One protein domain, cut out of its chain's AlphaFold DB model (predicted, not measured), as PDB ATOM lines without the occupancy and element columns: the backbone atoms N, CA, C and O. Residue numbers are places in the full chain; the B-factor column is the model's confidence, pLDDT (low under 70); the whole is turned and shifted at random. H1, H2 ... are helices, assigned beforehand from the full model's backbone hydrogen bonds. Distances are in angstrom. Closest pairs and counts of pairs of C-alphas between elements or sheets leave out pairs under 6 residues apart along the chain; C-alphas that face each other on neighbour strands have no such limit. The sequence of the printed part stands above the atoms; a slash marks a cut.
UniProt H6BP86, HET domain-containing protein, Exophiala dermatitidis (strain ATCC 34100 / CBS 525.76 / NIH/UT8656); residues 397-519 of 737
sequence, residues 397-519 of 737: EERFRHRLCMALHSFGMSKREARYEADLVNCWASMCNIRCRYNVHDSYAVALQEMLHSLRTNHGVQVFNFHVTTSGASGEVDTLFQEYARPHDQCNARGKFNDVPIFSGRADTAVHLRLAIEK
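What this domain is: This is residues 397 to 519 of the 737 residues of the protein "HET domain-containing protein" of Exophiala dermatitidis (strain ATCC 34100 / CBS 525.76 / NIH/UT8656) (UniProt H6BP86). Three longer helices, H1, H2 and H3, gather on one side of a rounded body, H1 and H2 as a helical hairpin and H3 beside H2; the short H4 lies near the middle, and H5 sits on the far side, away from the three. Long loops make up much of the rest. The printed part has 123 residues with five named helices, in the order H1, H2, H3, H4, H5, and no named strand; its class is all helix, though under half of the residues, 55 of 123, are in named elements. It is compact, with a radius of gyration of the C-alphas of 13.9 A, and its C-alphas span 37 by 36 by 28 A.

How they stand to each other: Start at H1, residues 397 to 412, the longest helix. It touches H2, residues 421 to 431, and the closest C-alphas, those of Ala 407 and Met 431, are 6.6 A apart. The two form a hairpin, opposite ways at a steep tilt of 41 degrees. Move on to H3, residues 444 to 458, which touches H2 with 13 pairs of C-alphas within 8 A; the closest, those of Glu 421 and Tyr 444, are 4.8 A apart. H2 and H3 run the same way at a shallow tilt of 29 degrees, while H1 and H3 are apart. Look next at H4, residues 481 to 484, close but not clearly touching H1: their closest C-alphas, those of Gly 412 and Gln 482, are 6.1 A apart. H5, residues 509 to 517, is near H4, with 6 pairs of C-alphas within 10 A, and apart from H1, H2 and H3. In the backbone of H1, H3 and H5, each O i to N i+4 pair is within hydrogen-bond range; in H2, 5 of 7 are, and H4 is too short for such a pair.

Where its parts are: Find C-alpha 397 at (13.337, 15.241, -20.671); from there H1 runs 21.8 A to C-alpha 412. H2 covers 16.6 A from Glu 421 to Met 431. H3 begins at C-alpha 444, at (18.403, 36.740, -5.517), and is 20.6 A long. H4 spans 5.1 A from Phe 481 to Tyr 484. H5 is 12.2 A long and ends at C-alpha 517, at (25.253, 49.223, -21.108).

The domain as a whole: The two C-alphas farthest apart, those of His 441 and Asn 492, are 38.8 A apart. The printed part has no cut. The link from H1 to H2 is short; those from H2 to H3, H3 to H4 and H4 to H5 are long, with 12, 22 and 24 residues. The mean pLDDT of the printed part is 78.8; look for values under 70 at residues 410 to 415, 469 to 476 and 489 to 499.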
ATOM      1  N   GLU A 397      12.629  14.091 -20.101       76.38
ATOM      2  CA  GLU A 397      13.337  15.241 -20.671       76.38
ATOM      3  C   GLU A 397      12.373  16.196 -21.388       76.38
ATOM      4  O   GLU A 397      12.409  17.397 -21.137       76.38
ATOM      5  N   GLU A 398      11.461  15.687 -22.224       75.19
ATOM      6  CA  GLU A 398      10.487  16.528 -22.931       75.19
ATOM      7  C   GLU A 398       9.534  17.253 -21.981       75.19
ATOM      8  O   GLU A 398       9.276  18.435 -22.200       75.19
ATOM      9  N   ARG A 399       9.043  16.588 -20.922       76.94
ATOM     10  CA  ARG A 399       8.220  17.232 -19.879       76.94
ATOM     11  C   ARG A 399       8.962  18.370 -19.194       76.94
ATOM     12  O   ARG A 399       8.432  19.472 -19.079       76.94
ATOM     13  N   PHE A 400      10.195  18.109 -18.768       81.62
ATOM     14  CA  PHE A 400      11.047  19.100 -18.121       81.62
ATOM     15  C   PHE A 400      11.335  20.294 -19.047       81.62
ATOM     16  O   PHE A 400      11.074  21.439 -18.683       81.62
ATOM     17  N   ARG A 401      11.784  20.023 -20.280       77.88
ATOM     18  CA  ARG A 401      12.049  21.018 -21.333       77.88
ATOM     19  C   ARG A 401      10.819  21.883 -21.614       77.88
ATOM     20  O   ARG A 401      10.927  23.101 -21.704       77.88
ATOM     21  N   HIS A 402       9.651  21.251 -21.717       75.31
ATOM     22  CA  HIS A 402       8.379  21.921 -21.953       75.31
ATOM     23  C   HIS A 402       7.962  22.818 -20.775       75.31
ATOM     24  O   HIS A 402       7.690  24.001 -20.986       75.31
ATOM     25  N   ARG A 403       7.982  22.303 -19.535       79.31
ATOM     26  CA  ARG A 403       7.688  23.103 -18.331       79.31
ATOM     27  C   ARG A 403       8.634  24.288 -18.180       79.31
ATOM     28  O   ARG A 403       8.169  25.377 -17.867       79.31
ATOM     29  N   LEU A 404       9.921  24.103 -18.470       82.50
ATOM     30  CA  LEU A 404      10.919  25.169 -18.458       82.50
ATOM     31  C   LEU A 404      10.594  26.275 -19.483       82.50
ATOM     32  O   LEU A 404      10.594  27.453 -19.126       82.50
ATOM     33  N   CYS A 405      10.210  25.923 -20.717       76.81
ATOM     34  CA  CYS A 405       9.716  26.897 -21.700       76.81
ATOM     35  C   CYS A 405       8.432  27.618 -21.243       76.81
ATOM     36  O   CYS A 405       8.360  28.845 -21.338       76.81
ATOM     37  N   MET A 406       7.427  26.891 -20.730       76.00
ATOM     38  CA  MET A 406       6.172  27.505 -20.262       76.00
ATOM     39  C   MET A 406       6.393  28.435 -19.069       76.00
ATOM     40  O   MET A 406       5.863  29.546 -19.048       76.00
ATOM     41  N   ALA A 407       7.182  28.010 -18.079       78.00
ATOM     42  CA  ALA A 407       7.502  28.813 -16.905       78.00
ATOM     43  C   ALA A 407       8.221  30.104 -17.307       78.00
ATOM     44  O   ALA A 407       7.872  31.170 -16.817       78.00
ATOM     45  N   LEU A 408       9.167  30.051 -18.247       76.06
ATOM     46  CA  LEU A 408       9.874  31.244 -18.715       76.06
ATOM     47  C   LEU A 408       8.985  32.242 -19.460       76.06
ATOM     48  O   LEU A 408       8.996  33.430 -19.134       76.06
ATOM     49  N   HIS A 409       8.169  31.777 -20.407       70.88
ATOM     50  CA  HIS A 409       7.256  32.657 -21.146       70.88
ATOM     51  C   HIS A 409       6.153  33.256 -20.257       70.88
ATOM     52  O   HIS A 409       5.780  34.416 -20.437       70.88
ATOM     53  N   SER A 410       5.662  32.498 -19.273       69.25
ATOM     54  CA  SER A 410       4.563  32.923 -18.394       69.25
ATOM     55  C   SER A 410       5.012  33.726 -17.159       69.25
ATOM     56  O   SER A 410       4.302  34.633 -16.722       69.25
ATOM     57  N   PHE A 411       6.202  33.455 -16.614       67.88
ATOM     58  CA  PHE A 411       6.768  34.180 -15.469       67.88
ATOM     59  C   PHE A 411       7.523  35.442 -15.903       67.88
ATOM     60  O   PHE A 411       7.378  36.488 -15.273       67.88
ATOM     61  N   GLY A 412       8.293  35.370 -16.996       59.78
ATOM     62  CA  GLY A 412       9.205  36.439 -17.407       59.78
ATOM     63  C   GLY A 412       8.512  37.743 -17.809       59.78
ATOM     64  O   GLY A 412       9.027  38.815 -17.509       59.78
ATOM     65  N   MET A 413       7.340  37.678 -18.447       55.53
ATOM     66  CA  MET A 413       6.665  38.830 -19.077       55.53
ATOM     67  C   MET A 413       6.051  39.860 -18.108       55.53
ATOM     68  O   MET A 413       5.358  40.780 -18.540       55.53
ATOM     69  N   SER A 414       6.263  39.729 -16.799       59.59
ATOM     70  CA  SER A 414       5.640  40.600 -15.798       59.59
ATOM     71  C   SER A 414       6.444  40.653 -14.507       59.59
ATOM     72  O   SER A 414       6.849  39.617 -13.984       59.59
ATOM     73  N   LYS A 415       6.624  41.857 -13.953       69.94
ATOM     74  CA  LYS A 415       7.328  42.069 -12.686       69.94
ATOM     75  C   LYS A 415       6.572  41.397 -11.530       69.94
ATOM     76  O   LYS A 415       5.546  41.909 -11.086       69.94
ATOM     77  N   ARG A 416       7.085  40.256 -11.064       81.12
ATOM     78  CA  ARG A 416       6.596  39.555  -9.869       81.12
ATOM     79  C   ARG A 416       7.180  40.162  -8.595       81.12
ATOM     80  O   ARG A 416       8.235  40.796  -8.608       81.12
ATOM     81  N   GLU A 417       6.487  39.930  -7.490       87.56
ATOM     82  CA  GLU A 417       6.853  40.368  -6.146       87.56
ATOM     83  C   GLU A 417       6.818  39.175  -5.185       87.56
ATOM     84  O   GLU A 417       6.023  38.244  -5.339       87.56
ATOM     85  N   ALA A 418       7.679  39.193  -4.174       86.75
ATOM     86  CA  ALA A 418       7.715  38.184  -3.126       86.75
ATOM     87  C   ALA A 418       8.162  38.809  -1.799       86.75
ATOM     88  O   ALA A 418       8.515  39.987  -1.756       86.75
ATOM     89  N   ARG A 419       8.109  38.038  -0.706       86.06
ATOM     90  CA  ARG A 419       8.503  38.537   0.621       86.06
ATOM     91  C   ARG A 419      10.019  38.508   0.812       86.06
ATOM     92  O   ARG A 419      10.550  39.351   1.528       86.06
ATOM     93  N   TYR A 420      10.684  37.555   0.165       89.12
ATOM     94  CA  TYR A 420      12.128  37.354   0.209       89.12
ATOM     95  C   TYR A 420      12.669  37.213  -1.216       89.12
ATOM     96  O   TYR A 420      11.962  36.738  -2.104       89.12
ATOM     97  N   GLU A 421      13.919  37.605  -1.460       88.44
ATOM     98  CA  GLU A 421      14.501  37.537  -2.808       88.44
ATOM     99  C   GLU A 421      14.614  36.096  -3.330       88.44
ATOM    100  O   GLU A 421      14.307  35.831  -4.495       88.44
ATOM    101  N   ALA A 422      14.976  35.153  -2.453       88.94
ATOM    102  CA  ALA A 422      15.061  33.728  -2.763       88.94
ATOM    103  C   ALA A 422      13.747  33.125  -3.293       88.94
ATOM    104  O   ALA A 422      13.791  32.188  -4.096       88.94
ATOM    105  N   ASP A 423      12.586  33.658  -2.890       89.56
ATOM    106  CA  ASP A 423      11.272  33.204  -3.366       89.56
ATOM    107  C   ASP A 423      11.130  33.387  -4.884       89.56
ATOM    108  O   ASP A 423      10.569  32.523  -5.553       89.56
ATOM    109  N   LEU A 424      11.652  34.491  -5.443       87.00
ATOM    110  CA  LEU A 424      11.524  34.822  -6.870       87.00
ATOM    111  C   LEU A 424      12.181  33.766  -7.767       87.00
ATOM    112  O   LEU A 424      11.693  33.505  -8.865       87.00
ATOM    113  N   VAL A 425      13.263  33.144  -7.292       88.62
ATOM    114  CA  VAL A 425      13.953  32.058  -8.000       88.62
ATOM    115  C   VAL A 425      13.358  30.697  -7.645       88.62
ATOM    116  O   VAL A 425      13.107  29.892  -8.538       88.62
ATOM    117  N   ASN A 426      13.115  30.419  -6.361       88.88
ATOM    118  CA  ASN A 426      12.686  29.090  -5.914       88.88
ATOM    119  C   ASN A 426      11.250  28.751  -6.332       88.88
ATOM    120  O   ASN A 426      10.974  27.595  -6.648       88.88
ATOM    121  N   CYS A 427      10.361  29.744  -6.415       87.56
ATOM    122  CA  CYS A 427       9.038  29.591  -7.018       87.56
ATOM    123  C   CYS A 427       9.154  29.092  -8.471       87.56
ATOM    124  O   CYS A 427       8.641  28.027  -8.823       87.56
ATOM    125  N   TRP A 428       9.922  29.809  -9.296       86.00
ATOM    126  CA  TRP A 428      10.164  29.450 -10.693       86.00
ATOM    127  C   TRP A 428      10.870  28.087 -10.835       86.00
ATOM    128  O   TRP A 428      10.481  27.268 -11.667       86.00
ATOM    129  N   ALA A 429      11.855  27.791  -9.983       88.56
ATOM    130  CA  ALA A 429      12.558  26.509  -9.993       88.56
ATOM    131  C   ALA A 429      11.605  25.347  -9.671       88.56
ATOM    132  O   ALA A 429      11.592  24.335 -10.375       88.56
ATOM    133  N   SER A 430      10.734  25.528  -8.672       88.50
ATOM    134  CA  SER A 430       9.717  24.547  -8.295       88.50
ATOM    135  C   SER A 430       8.659  24.346  -9.392       88.50
ATOM    136  O   SER A 430       8.256  23.207  -9.626       88.50
ATOM    137  N   MET A 431       8.271  25.388 -10.150       85.44
ATOM    138  CA  MET A 431       7.421  25.235 -11.350       85.44
ATOM    139  C   MET A 431       8.030  24.282 -12.386       85.44
ATOM    140  O   MET A 431       7.330  23.452 -12.966       85.44
ATOM    141  N   CYS A 432       9.343  24.365 -12.582       83.56
ATOM    142  CA  CYS A 432      10.095  23.511 -13.498       83.56
ATOM    143  C   CYS A 432      10.429  22.117 -12.917       83.56
ATOM    144  O   CYS A 432      10.981  21.284 -13.634       83.56
ATOM    145  N   ASN A 433      10.120  21.857 -11.636       83.75
ATOM    146  CA  ASN A 433      10.644  20.736 -10.834       83.75
ATOM    147  C   ASN A 433      12.188  20.639 -10.884       83.75
ATOM    148  O   ASN A 433      12.773  19.557 -10.939       83.75
ATOM    149  N   ILE A 434      12.848  21.801 -10.866       88.00
ATOM    150  CA  ILE A 434      14.282  21.928 -10.606       88.00
ATOM    151  C   ILE A 434      14.443  21.926  -9.090       88.00
ATOM    152  O   ILE A 434      13.905  22.787  -8.393       88.00
ATOM    153  N   ARG A 435      15.179  20.948  -8.560       83.69
ATOM    154  CA  ARG A 435      15.415  20.851  -7.117       83.69
ATOM    155  C   ARG A 435      16.570  21.765  -6.723       83.69
ATOM    156  O   ARG A 435      17.713  21.512  -7.098       83.69
ATOM    157  N   CYS A 436      16.245  22.801  -5.961       84.94
ATOM    158  CA  CYS A 436      17.183  23.755  -5.377       84.94
ATOM    159  C   CYS A 436      17.122  23.672  -3.849       84.94
ATOM    160  O   CYS A 436      16.116  23.239  -3.280       84.94
ATOM    161  N   ARG A 437      18.174  24.138  -3.173       86.19
ATOM    162  CA  ARG A 437      18.095  24.443  -1.746       86.19
ATOM    163  C   ARG A 437      17.283  25.729  -1.556       86.19
ATOM    164  O   ARG A 437      17.645  26.764  -2.102       86.19
ATOM    165  N   TYR A 438      16.229  25.677  -0.744       87.81
ATOM    166  CA  TYR A 438      15.548  26.882  -0.268       87.81
ATOM    167  C   TYR A 438      16.185  27.375   1.037       87.81
ATOM    168  O   TYR A 438      16.336  26.605   1.988       87.81
ATOM    169  N   ASN A 439      16.505  28.666   1.097       87.56
ATOM    170  CA  ASN A 439      16.795  29.396   2.327       87.56
ATOM    171  C   ASN A 439      16.180  30.797   2.218       87.56
ATOM    172  O   ASN A 439      16.381  31.507   1.237       87.56
ATOM    173  N   VAL A 440      15.446  31.200   3.253       87.44
ATOM    174  CA  VAL A 440      14.716  32.475   3.319       87.44
ATOM    175  C   VAL A 440      15.642  33.704   3.377       87.44
ATOM    176  O   VAL A 440      15.216  34.821   3.086       87.44
ATOM    177  N   HIS A 441      16.909  33.500   3.748       89.88
ATOM    178  CA  HIS A 441      17.926  34.546   3.871       89.88
ATOM    179  C   HIS A 441      18.862  34.669   2.657       89.88
ATOM    180  O   HIS A 441      19.736  35.537   2.668       89.88
ATOM    181  N   ASP A 442      18.705  33.833   1.626       89.06
ATOM    182  CA  ASP A 442      19.516  33.948   0.411       89.06
ATOM    183  C   ASP A 442      19.084  35.170  -0.413       89.06
ATOM    184  O   ASP A 442      17.892  35.454  -0.580       89.06
ATOM    185  N   SER A 443      20.063  35.888  -0.967       88.12
ATOM    186  CA  SER A 443      19.796  36.933  -1.957       88.12
ATOM    187  C   SER A 443      19.396  36.320  -3.299       88.12
ATOM    188  O   SER A 443      19.668  35.147  -3.579       88.12
ATOM    189  N   TYR A 444      18.805  37.139  -4.169       86.38
ATOM    190  CA  TYR A 444      18.403  36.740  -5.517       86.38
ATOM    191  C   TYR A 444      19.550  36.055  -6.278       86.38
ATOM    192  O   TYR A 444      19.352  35.016  -6.900       86.38
ATOM    193  N   ALA A 445      20.769  36.598  -6.177       84.25
ATOM    194  CA  ALA A 445      21.946  36.073  -6.865       84.25
ATOM    195  C   ALA A 445      22.414  34.706  -6.331       84.25
ATOM    196  O   ALA A 445      22.835  33.867  -7.124       84.25
ATOM    197  N   VAL A 446      22.307  34.455  -5.019       86.56
ATOM    198  CA  VAL A 446      22.671  33.162  -4.407       86.56
ATOM    199  C   VAL A 446      21.642  32.088  -4.770       86.56
ATOM    200  O   VAL A 446      22.009  31.019  -5.249       86.56
ATOM    201  N   ALA A 447      20.347  32.394  -4.652       88.38
ATOM    202  CA  ALA A 447      19.293  31.469  -5.065       88.38
ATOM    203  C   ALA A 447      19.359  31.157  -6.576       88.38
ATOM    204  O   ALA A 447      19.141  30.017  -6.996       88.38
ATOM    205  N   LEU A 448      19.712  32.153  -7.399       88.44
ATOM    206  CA  LEU A 448      19.946  31.990  -8.836       88.44
ATOM    207  C   LEU A 448      21.191  31.138  -9.131       88.44
ATOM    208  O   LEU A 448      21.159  30.342 -10.067       88.44
ATOM    209  N   GLN A 449      22.247  31.231  -8.315       86.25
ATOM    210  CA  GLN A 449      23.422  30.358  -8.415       86.25
ATOM    211  C   GLN A 449      23.058  28.883  -8.225       86.25
ATOM    212  O   GLN A 449      23.405  28.056  -9.069       86.25
ATOM    213  N   GLU A 450      22.334  28.561  -7.151       87.06
ATOM    214  CA  GLU A 450      21.894  27.194  -6.838       87.06
ATOM    215  C   GLU A 450      20.993  26.626  -7.944       87.06
ATOM    216  O   GLU A 450      21.160  25.480  -8.370       87.06
ATOM    217  N   MET A 451      20.084  27.448  -8.483       89.12
ATOM    218  CA  MET A 451      19.234  27.070  -9.613       89.12
ATOM    219  C   MET A 451      20.044  26.791 -10.886       89.12
ATOM    220  O   MET A 451      19.867  25.736 -11.501       89.12
ATOM    221  N   LEU A 452      20.965  27.685 -11.263       87.88
ATOM    222  CA  LEU A 452      21.817  27.496 -12.441       87.88
ATOM    223  C   LEU A 452      22.760  26.300 -12.291       87.88
ATOM    224  O   LEU A 452      23.019  25.596 -13.268       87.88
ATOM    225  N   HIS A 453      23.259  26.050 -11.081       85.75
ATOM    226  CA  HIS A 453      24.034  24.854 -10.781       85.75
ATOM    227  C   HIS A 453      23.180  23.598 -10.987       85.75
ATOM    228  O   HIS A 453      23.589  22.716 -11.738       85.75
ATOM    229  N   SER A 454      21.969  23.552 -10.418       88.38
ATOM    230  CA  SER A 454      21.048  22.415 -10.549       88.38
ATOM    231  C   SER A 454      20.635  22.150 -12.008       88.38
ATOM    232  O   SER A 454      20.636  20.998 -12.443       88.38
ATOM    233  N   LEU A 455      20.382  23.193 -12.813       87.94
ATOM    234  CA  LEU A 455      20.162  23.063 -14.263       87.94
ATOM    235  C   LEU A 455      21.345  22.397 -14.983       87.94
ATOM    236  O   LEU A 455      21.145  21.476 -15.780       87.94
ATOM    237  N   ARG A 456      22.570  22.853 -14.695       85.31
ATOM    238  CA  ARG A 456      23.798  22.357 -15.332       85.31
ATOM    239  C   ARG A 456      24.130  20.923 -14.895       85.31
ATOM    240  O   ARG A 456      24.456  20.104 -15.749       85.31
ATOM    241  N   THR A 457      24.019  20.593 -13.604       84.31
ATOM    242  CA  THR A 457      24.454  19.291 -13.056       84.31
ATOM    243  C   THR A 457      23.372  18.213 -13.041       84.31
ATOM    244  O   THR A 457      23.646  17.088 -13.449       84.31
ATOM    245  N   ASN A 458      22.144  18.528 -12.615       84.06
ATOM    246  CA  ASN A 458      21.073  17.533 -12.470       84.06
ATOM    247  C   ASN A 458      20.270  17.321 -13.762       84.06
ATOM    248  O   ASN A 458      19.720  16.241 -13.969       84.06
ATOM    249  N   HIS A 459      20.194  18.340 -14.625       82.69
ATOM    250  CA  HIS A 459      19.409  18.304 -15.866       82.69
ATOM    251  C   HIS A 459      20.261  18.365 -17.149       82.69
ATOM    252  O   HIS A 459      19.709  18.238 -18.242       82.69
ATOM    253  N   GLY A 460      21.584  18.552 -17.045       83.81
ATOM    254  CA  GLY A 460      22.492  18.611 -18.198       83.81
ATOM    255  C   GLY A 460      22.236  19.789 -19.148       83.81
ATOM    256  O   GLY A 460      22.567  19.710 -20.331       83.81
ATOM    257  N   VAL A 461      21.604  20.864 -18.667       84.56
ATOM    258  CA  VAL A 461      21.259  22.034 -19.486       84.56
ATOM    259  C   VAL A 461      22.449  22.990 -19.539       84.56
ATOM    260  O   VAL A 461      22.878  23.518 -18.514       84.56
ATOM    261  N   GLN A 462      22.960  23.254 -20.743       83.19
ATOM    262  CA  GLN A 462      23.920  24.334 -20.974       83.19
ATOM    263  C   GLN A 462      23.204  25.683 -20.809       83.19
ATOM    264  O   GLN A 462      22.147  25.901 -21.403       83.19
ATOM    265  N   VAL A 463      23.765  26.575 -19.989       86.56
ATOM    266  CA  VAL A 463      23.178  27.892 -19.702       86.56
ATOM    267  C   VAL A 463      24.247  28.956 -19.888       86.56
ATOM    268  O   VAL A 463      25.107  29.147 -19.024       86.56
ATOM    269  N   PHE A 464      24.198  29.619 -21.034       86.38
ATOM    270  CA  PHE A 464      25.144  30.641 -21.453       86.38
ATOM    271  C   PHE A 464      24.937  31.933 -20.660       86.38
ATOM    272  O   PHE A 464      23.830  32.458 -20.611       86.38
ATOM    273  N   ASN A 465      26.004  32.475 -20.075       84.75
ATOM    274  CA  ASN A 465      25.980  33.828 -19.523       84.75
ATOM    275  C   ASN A 465      26.292  34.812 -20.667       84.75
ATOM    276  O   ASN A 465      27.205  34.552 -21.451       84.75
ATOM    277  N   PHE A 466      25.591  35.942 -20.758       84.19
ATOM    278  CA  PHE A 466      25.975  37.054 -21.643       84.19
ATOM    279  C   PHE A 466      26.788  38.107 -20.886       84.19
ATOM    280  O   PHE A 466      27.516  38.908 -21.483       84.19
ATOM    281  N   HIS A 467      26.664  38.146 -19.558       79.69
ATOM    282  CA  HIS A 467      27.269  39.168 -18.719       79.69
ATOM    283  C   HIS A 467      28.044  38.584 -17.536       79.69
ATOM    284  O   HIS A 467      27.614  37.638 -16.882       79.69
ATOM    285  N   VAL A 468      29.181  39.217 -17.242       75.38
ATOM    286  CA  VAL A 468      29.943  39.023 -16.003       75.38
ATOM    287  C   VAL A 468      29.257  39.773 -14.874       75.38
ATOM    288  O   VAL A 468      28.845  40.924 -15.045       75.38
ATOM    289  N   THR A 469      29.172  39.131 -13.713       64.25
ATOM    290  CA  THR A 469      28.341  39.596 -12.596       64.25
ATOM    291  C   THR A 469      28.987  39.481 -11.225       64.25
ATOM    292  O   THR A 469      28.339  39.792 -10.229       64.25
ATOM    293  N   THR A 470      30.256  39.073 -11.154       60.22
ATOM    294  CA  THR A 470      30.968  38.884  -9.887       60.22
ATOM    295  C   THR A 470      32.385  39.441  -9.944       60.22
ATOM    296  O   THR A 470      33.218  39.000 -10.736       60.22
ATOM    297  N   SER A 471      32.688  40.385  -9.060       50.78
ATOM    298  CA  SER A 471      34.001  41.017  -8.931       50.78
ATOM    299  C   SER A 471      34.985  40.111  -8.177       50.78
ATOM    300  O   SER A 471      35.100  40.185  -6.956       50.78
ATOM    301  N   GLY A 472      35.693  39.246  -8.915       48.97
ATOM    302  CA  GLY A 472      36.743  38.368  -8.372       48.97
ATOM    303  C   GLY A 472      36.237  37.205  -7.507       48.97
ATOM    304  O   GLY A 472      36.982  36.693  -6.680       48.97
ATOM    305  N   ALA A 473      34.970  36.809  -7.656       43.69
ATOM    306  CA  ALA A 473      34.366  35.738  -6.864       43.69
ATOM    307  C   ALA A 473      34.424  34.379  -7.586       43.69
ATOM    308  O   ALA A 473      34.514  34.319  -8.811       43.69
ATOM    309  N   SER A 474      34.355  33.278  -6.834       52.19
ATOM    310  CA  SER A 474      34.587  31.926  -7.359       52.19
ATOM    311  C   SER A 474      33.333  31.228  -7.912       52.19
ATOM    312  O   SER A 474      33.304  30.007  -8.023       52.19
ATOM    313  N   GLY A 475      32.293  31.974  -8.283       59.62
ATOM    314  CA  GLY A 475      31.103  31.459  -8.965       59.62
ATOM    315  C   GLY A 475      30.457  32.552  -9.812       59.62
ATOM    316  O   GLY A 475      30.475  33.709  -9.412       59.62
ATOM    317  N   GLU A 476      29.900  32.199 -10.973       67.62
ATOM    318  CA  GLU A 476      29.417  33.164 -11.971       67.62
ATOM    319  C   GLU A 476      27.967  32.880 -12.400       67.62
ATOM    320  O   GLU A 476      27.592  31.738 -12.696       67.62
ATOM    321  N   VAL A 477      27.144  33.934 -12.412       73.12
ATOM    322  CA  VAL A 477      25.677  33.859 -12.503       73.12
ATOM    323  C   VAL A 477      25.134  35.078 -13.236       73.12
ATOM    324  O   VAL A 477      25.171  36.172 -12.681       73.12
ATOM    325  N   ASP A 478      24.589  34.928 -14.442       77.50
ATOM    326  CA  ASP A 478      23.987  36.068 -15.142       77.50
ATOM    327  C   ASP A 478      22.754  36.595 -14.374       77.50
ATOM    328  O   ASP A 478      21.697  35.972 -14.345       77.50
ATOM    329  N   THR A 479      22.875  37.745 -13.712       73.94
ATOM    330  CA  THR A 479      21.810  38.363 -12.909       73.94
ATOM    331  C   THR A 479      20.699  38.939 -13.783       73.94
ATOM    332  O   THR A 479      19.583  39.129 -13.299       73.94
ATOM    333  N   LEU A 480      20.971  39.137 -15.078       80.38
ATOM    334  CA  LEU A 480      19.998  39.498 -16.104       80.38
ATOM    335  C   LEU A 480      19.407  38.251 -16.801       80.38
ATOM    336  O   LEU A 480      18.722  38.383 -17.816       80.38
ATOM    337  N   PHE A 481      19.559  37.056 -16.197       82.56
ATOM    338  CA  PHE A 481      18.884  35.801 -16.569       82.56
ATOM    339  C   PHE A 481      17.429  36.012 -16.999       82.56
ATOM    340  O   PHE A 481      17.031  35.526 -18.046       82.56
ATOM    341  N   GLN A 482      16.628  36.750 -16.224       79.00
ATOM    342  CA  GLN A 482      15.186  36.902 -16.484       79.00
ATOM    343  C   GLN A 482      14.860  37.765 -17.713       79.00
ATOM    344  O   GLN A 482      13.725  37.725 -18.183       79.00
ATOM    345  N   GLU A 483      15.829  38.514 -18.246       81.56
ATOM    346  CA  GLU A 483      15.713  39.189 -19.542       81.56
ATOM    347  C   GLU A 483      16.136  38.229 -20.670       81.56
ATOM    348  O   GLU A 483      15.368  38.015 -21.601       81.56
ATOM    349  N   TYR A 484      17.286  37.548 -20.534       82.69
ATOM    350  CA  TYR A 484      17.803  36.570 -21.515       82.69
ATOM    351  C   TYR A 484      17.092  35.211 -21.537       82.69
ATOM    352  O   TYR A 484      17.373  34.371 -22.392       82.69
ATOM    353  N   ALA A 485      16.182  34.951 -20.607       80.31
ATOM    354  CA  ALA A 485      15.391  33.731 -20.578       80.31
ATOM    355  C   ALA A 485      14.002  33.913 -21.231       80.31
ATOM    356  O   ALA A 485      13.190  32.989 -21.215       80.31
ATOM    357  N   ARG A 486      13.730  35.077 -21.846       76.88
ATOM    358  CA  ARG A 486      12.530  35.344 -22.662       76.88
ATOM    359  C   ARG A 486      12.825  35.197 -24.162       76.88
ATOM    360  O   ARG A 486      13.948  35.467 -24.574       76.88
ATOM    361  N   PRO A 487      11.837  34.845 -25.004       74.31
ATOM    362  CA  PRO A 487      11.974  34.931 -26.460       74.31
ATOM    363  C   PRO A 487      12.327  36.350 -26.944       74.31
ATOM    364  O   PRO A 487      11.694  37.310 -26.501       74.31
ATOM    365  N   HIS A 488      13.290  36.492 -27.866       75.25
ATOM    366  CA  HIS A 488      13.609  37.765 -28.547       75.25
ATOM    367  C   HIS A 488      13.368  37.666 -30.069       75.25
ATOM    368  O   HIS A 488      13.677  36.642 -30.678       75.25
ATOM    369  N   ASP A 489      12.936  38.758 -30.712       63.50
ATOM    370  CA  ASP A 489      12.522  38.803 -32.134       63.50
ATOM    371  C   ASP A 489      13.611  38.452 -33.176       63.50
ATOM    372  O   ASP A 489      13.296  38.218 -34.347       63.50
ATOM    373  N   GLN A 490      14.891  38.434 -32.789       59.59
ATOM    374  CA  GLN A 490      16.017  38.021 -33.644       59.59
ATOM    375  C   GLN A 490      16.661  36.680 -33.244       59.59
ATOM    376  O   GLN A 490      17.610  36.251 -33.902       59.59
ATOM    377  N   CYS A 491      16.173  35.985 -32.211       59.56
ATOM    378  CA  CYS A 491      16.772  34.729 -31.747       59.56
ATOM    379  C   CYS A 491      16.438  33.538 -32.662       59.56
ATOM    380  O   CYS A 491      15.626  32.685 -32.326       59.56
ATOM    381  N   ASN A 492      17.148  33.442 -33.789       51.34
ATOM    382  CA  ASN A 492      17.129  32.373 -34.810       51.34
ATOM    383  C   ASN A 492      17.482  30.940 -34.320       51.34
ATOM    384  O   ASN A 492      17.927  30.085 -35.092       51.34
ATOM    385  N   ALA A 493      17.397  30.681 -33.021       52.91
ATOM    386  CA  ALA A 493      18.041  29.575 -32.343       52.91
ATOM    387  C   ALA A 493      17.272  28.248 -32.463       52.91
ATOM    388  O   ALA A 493      16.735  27.757 -31.476       52.91
ATOM    389  N   ARG A 494      17.277  27.604 -33.640       52.97
ATOM    390  CA  ARG A 494      16.789  26.212 -33.761       52.97
ATOM    391  C   ARG A 494      17.677  25.269 -32.922       52.97
ATOM    392  O   ARG A 494      18.803  24.973 -33.345       52.97
ATOM    393  N   GLY A 495      17.184  24.811 -31.768       54.78
ATOM    394  CA  GLY A 495      17.889  23.999 -30.756       54.78
ATOM    395  C   GLY A 495      16.907  23.345 -29.765       54.78
ATOM    396  O   GLY A 495      15.717  23.328 -30.026       54.78
ATOM    397  N   LYS A 496      17.337  22.798 -28.612       60.88
ATOM    398  CA  LYS A 496      16.375  22.186 -27.650       60.88
ATOM    399  C   LYS A 496      15.384  23.203 -27.055       60.88
ATOM    400  O   LYS A 496      14.245  22.849 -26.743       60.88
ATOM    401  N   PHE A 497      15.813  24.454 -26.922       67.25
ATOM    402  CA  PHE A 497      15.045  25.568 -26.373       67.25
ATOM    403  C   PHE A 497      15.041  26.708 -27.401       67.25
ATOM    404  O   PHE A 497      15.912  27.575 -27.366       67.25
ATOM    405  N   ASN A 498      14.106  26.656 -28.355       63.06
ATOM    406  CA  ASN A 498      13.979  27.686 -29.391       63.06
ATOM    407  C   ASN A 498      13.691  29.066 -28.785       63.06
ATOM    408  O   ASN A 498      13.139  29.166 -27.688       63.06
ATOM    409  N   ASP A 499      14.059  30.106 -29.530       67.00
ATOM    410  CA  ASP A 499      13.831  31.538 -29.284       67.00
ATOM    411  C   ASP A 499      14.460  32.126 -28.002       67.00
ATOM    412  O   ASP A 499      14.629  33.342 -27.915       67.00
ATOM    413  N   VAL A 500      14.841  31.297 -27.022       77.75
ATOM    414  CA  VAL A 500      15.373  31.716 -25.719       77.75
ATOM    415  C   VAL A 500      16.900  31.921 -25.777       77.75
ATOM    416  O   VAL A 500      17.641  30.955 -26.008       77.75
ATOM    417  N   PRO A 501      17.409  33.141 -25.511       81.62
ATOM    418  CA  PRO A 501      18.837  33.437 -25.549       81.62
ATOM    419  C   PRO A 501      19.719  32.540 -24.683       81.62
ATOM    420  O   PRO A 501      20.730  32.005 -25.147       81.62
ATOM    421  N   ILE A 502      19.335  32.347 -23.422       85.06
ATOM    422  CA  ILE A 502      20.233  31.790 -22.403       85.06
ATOM    423  C   ILE A 502      20.579  30.303 -22.602       85.06
ATOM    424  O   ILE A 502      21.592  29.828 -22.100       85.06
ATOM    425  N   PHE A 503      19.784  29.568 -23.381       83.06
ATOM    426  CA  PHE A 503      20.034  28.159 -23.721       83.06
ATOM    427  C   PHE A 503      20.607  27.960 -25.131       83.06
ATOM    428  O   PHE A 503      20.890  26.834 -25.534       83.06
ATOM    429  N   SER A 504      20.747  29.043 -25.900       78.88
ATOM    430  CA  SER A 504      21.197  29.015 -27.295       78.88
ATOM    431  C   SER A 504      22.482  29.799 -27.548       78.88
ATOM    432  O   SER A 504      23.118  29.607 -28.587       78.88
ATOM    433  N   GLY A 505      22.847  30.690 -26.624       83.62
ATOM    434  CA  GLY A 505      23.991  31.583 -26.749       83.62
ATOM    435  C   GLY A 505      23.784  32.683 -27.791       83.62
ATOM    436  O   GLY A 505      24.759  33.155 -28.368       83.62
ATOM    437  N   ARG A 506      22.534  33.070 -28.086       84.25
ATOM    438  CA  ARG A 506      22.186  34.090 -29.096       84.25
ATOM    439  C   ARG A 506      21.237  35.125 -28.526       84.25
ATOM    440  O   ARG A 506      20.376  34.759 -27.751       84.25
ATOM    441  N   ALA A 507      21.329  36.380 -28.926       85.06
ATOM    442  CA  ALA A 507      20.429  37.438 -28.483       85.06
ATOM    443  C   ALA A 507      20.098  38.385 -29.641       85.06
ATOM    444  O   ALA A 507      20.894  38.559 -30.561       85.06
ATOM    445  N   ASP A 508      18.951  39.062 -29.576       85.50
ATOM    446  CA  ASP A 508      18.763  40.304 -30.332       85.50
ATOM    447  C   ASP A 508      19.878  41.308 -29.992       85.50
ATOM    448  O   ASP A 508      20.208  41.517 -28.821       85.50
ATOM    449  N   THR A 509      20.477  41.907 -31.023       86.75
ATOM    450  CA  THR A 509      21.651  42.778 -30.877       86.75
ATOM    451  C   THR A 509      21.351  44.045 -30.088       86.75
ATOM    452  O   THR A 509      22.185  44.480 -29.295       86.75
ATOM    453  N   ALA A 510      20.173  44.638 -30.282       87.25
ATOM    454  CA  ALA A 510      19.779  45.857 -29.590       87.25
ATOM    455  C   ALA A 510      19.481  45.564 -28.117       87.25
ATOM    456  O   ALA A 510      19.928  46.300 -27.238       87.25
ATOM    457  N   VAL A 511      18.804  44.444 -27.837       88.06
ATOM    458  CA  VAL A 511      18.556  43.988 -26.461       88.06
ATOM    459  C   VAL A 511      19.873  43.664 -25.749       88.06
ATOM    460  O   VAL A 511      20.082  44.151 -24.639       88.06
ATOM    461  N   HIS A 512      20.784  42.921 -26.390       89.44
ATOM    462  CA  HIS A 512      22.100  42.606 -25.823       89.44
ATOM    463  C   HIS A 512      22.927  43.867 -25.557       89.44
ATOM    464  O   HIS A 512      23.435  44.029 -24.450       89.44
ATOM    465  N   LEU A 513      23.032  44.786 -26.524       90.44
ATOM    466  CA  LEU A 513      23.794  46.023 -26.345       90.44
ATOM    467  C   LEU A 513      23.202  46.897 -25.233       90.44
ATOM    468  O   LEU A 513      23.950  47.387 -24.390       90.44
ATOM    469  N   ARG A 514      21.871  47.055 -25.184       91.06
ATOM    470  CA  ARG A 514      21.196  47.839 -24.139       91.06
ATOM    471  C   ARG A 514      21.478  47.260 -22.752       91.06
ATOM    472  O   ARG A 514      21.994  47.966 -21.892       91.06
ATOM    473  N   LEU A 515      21.227  45.963 -22.558       88.88
ATOM    474  CA  LEU A 515      21.498  45.272 -21.292       88.88
ATOM    475  C   LEU A 515      22.992  45.290 -20.930       88.88
ATOM    476  O   LEU A 515      23.337  45.388 -19.753       88.88
ATOM    477  N   ALA A 516      23.885  45.282 -21.926       87.81
ATOM    478  CA  ALA A 516      25.319  45.376 -21.698       87.81
ATOM    479  C   ALA A 516      25.790  46.772 -21.232       87.81
ATOM    480  O   ALA A 516      26.828  46.859 -20.573       87.81
ATOM    481  N   ILE A 517      25.035  47.831 -21.548       88.50
ATOM    482  CA  ILE A 517      25.253  49.223 -21.108       88.50
ATOM    483  C   ILE A 517      24.552  49.503 -19.765       88.50
ATOM    484  O   ILE A 517      25.055  50.265 -18.940       88.50
ATOM    485  N   GLU A 518      23.400  48.878 -19.520       83.69
ATOM    486  CA  GLU A 518      22.554  49.072 -18.330       83.69
ATOM    487  C   GLU A 518      22.941  48.176 -17.130       83.69
ATOM    488  O   GLU A 518      22.205  48.109 -16.143       83.69
ATOM    489  N   LYS A 519      24.097  47.494 -17.181       75.62
ATOM    490  CA  LYS A 519      24.572  46.587 -16.116       75.62
ATOM    491  C   LYS A 519      24.653  47.285 -14.740       75.62
ATOM    492  O   LYS A 519      25.099  48.432 -14.655       75.62
TER     493      LYS A 519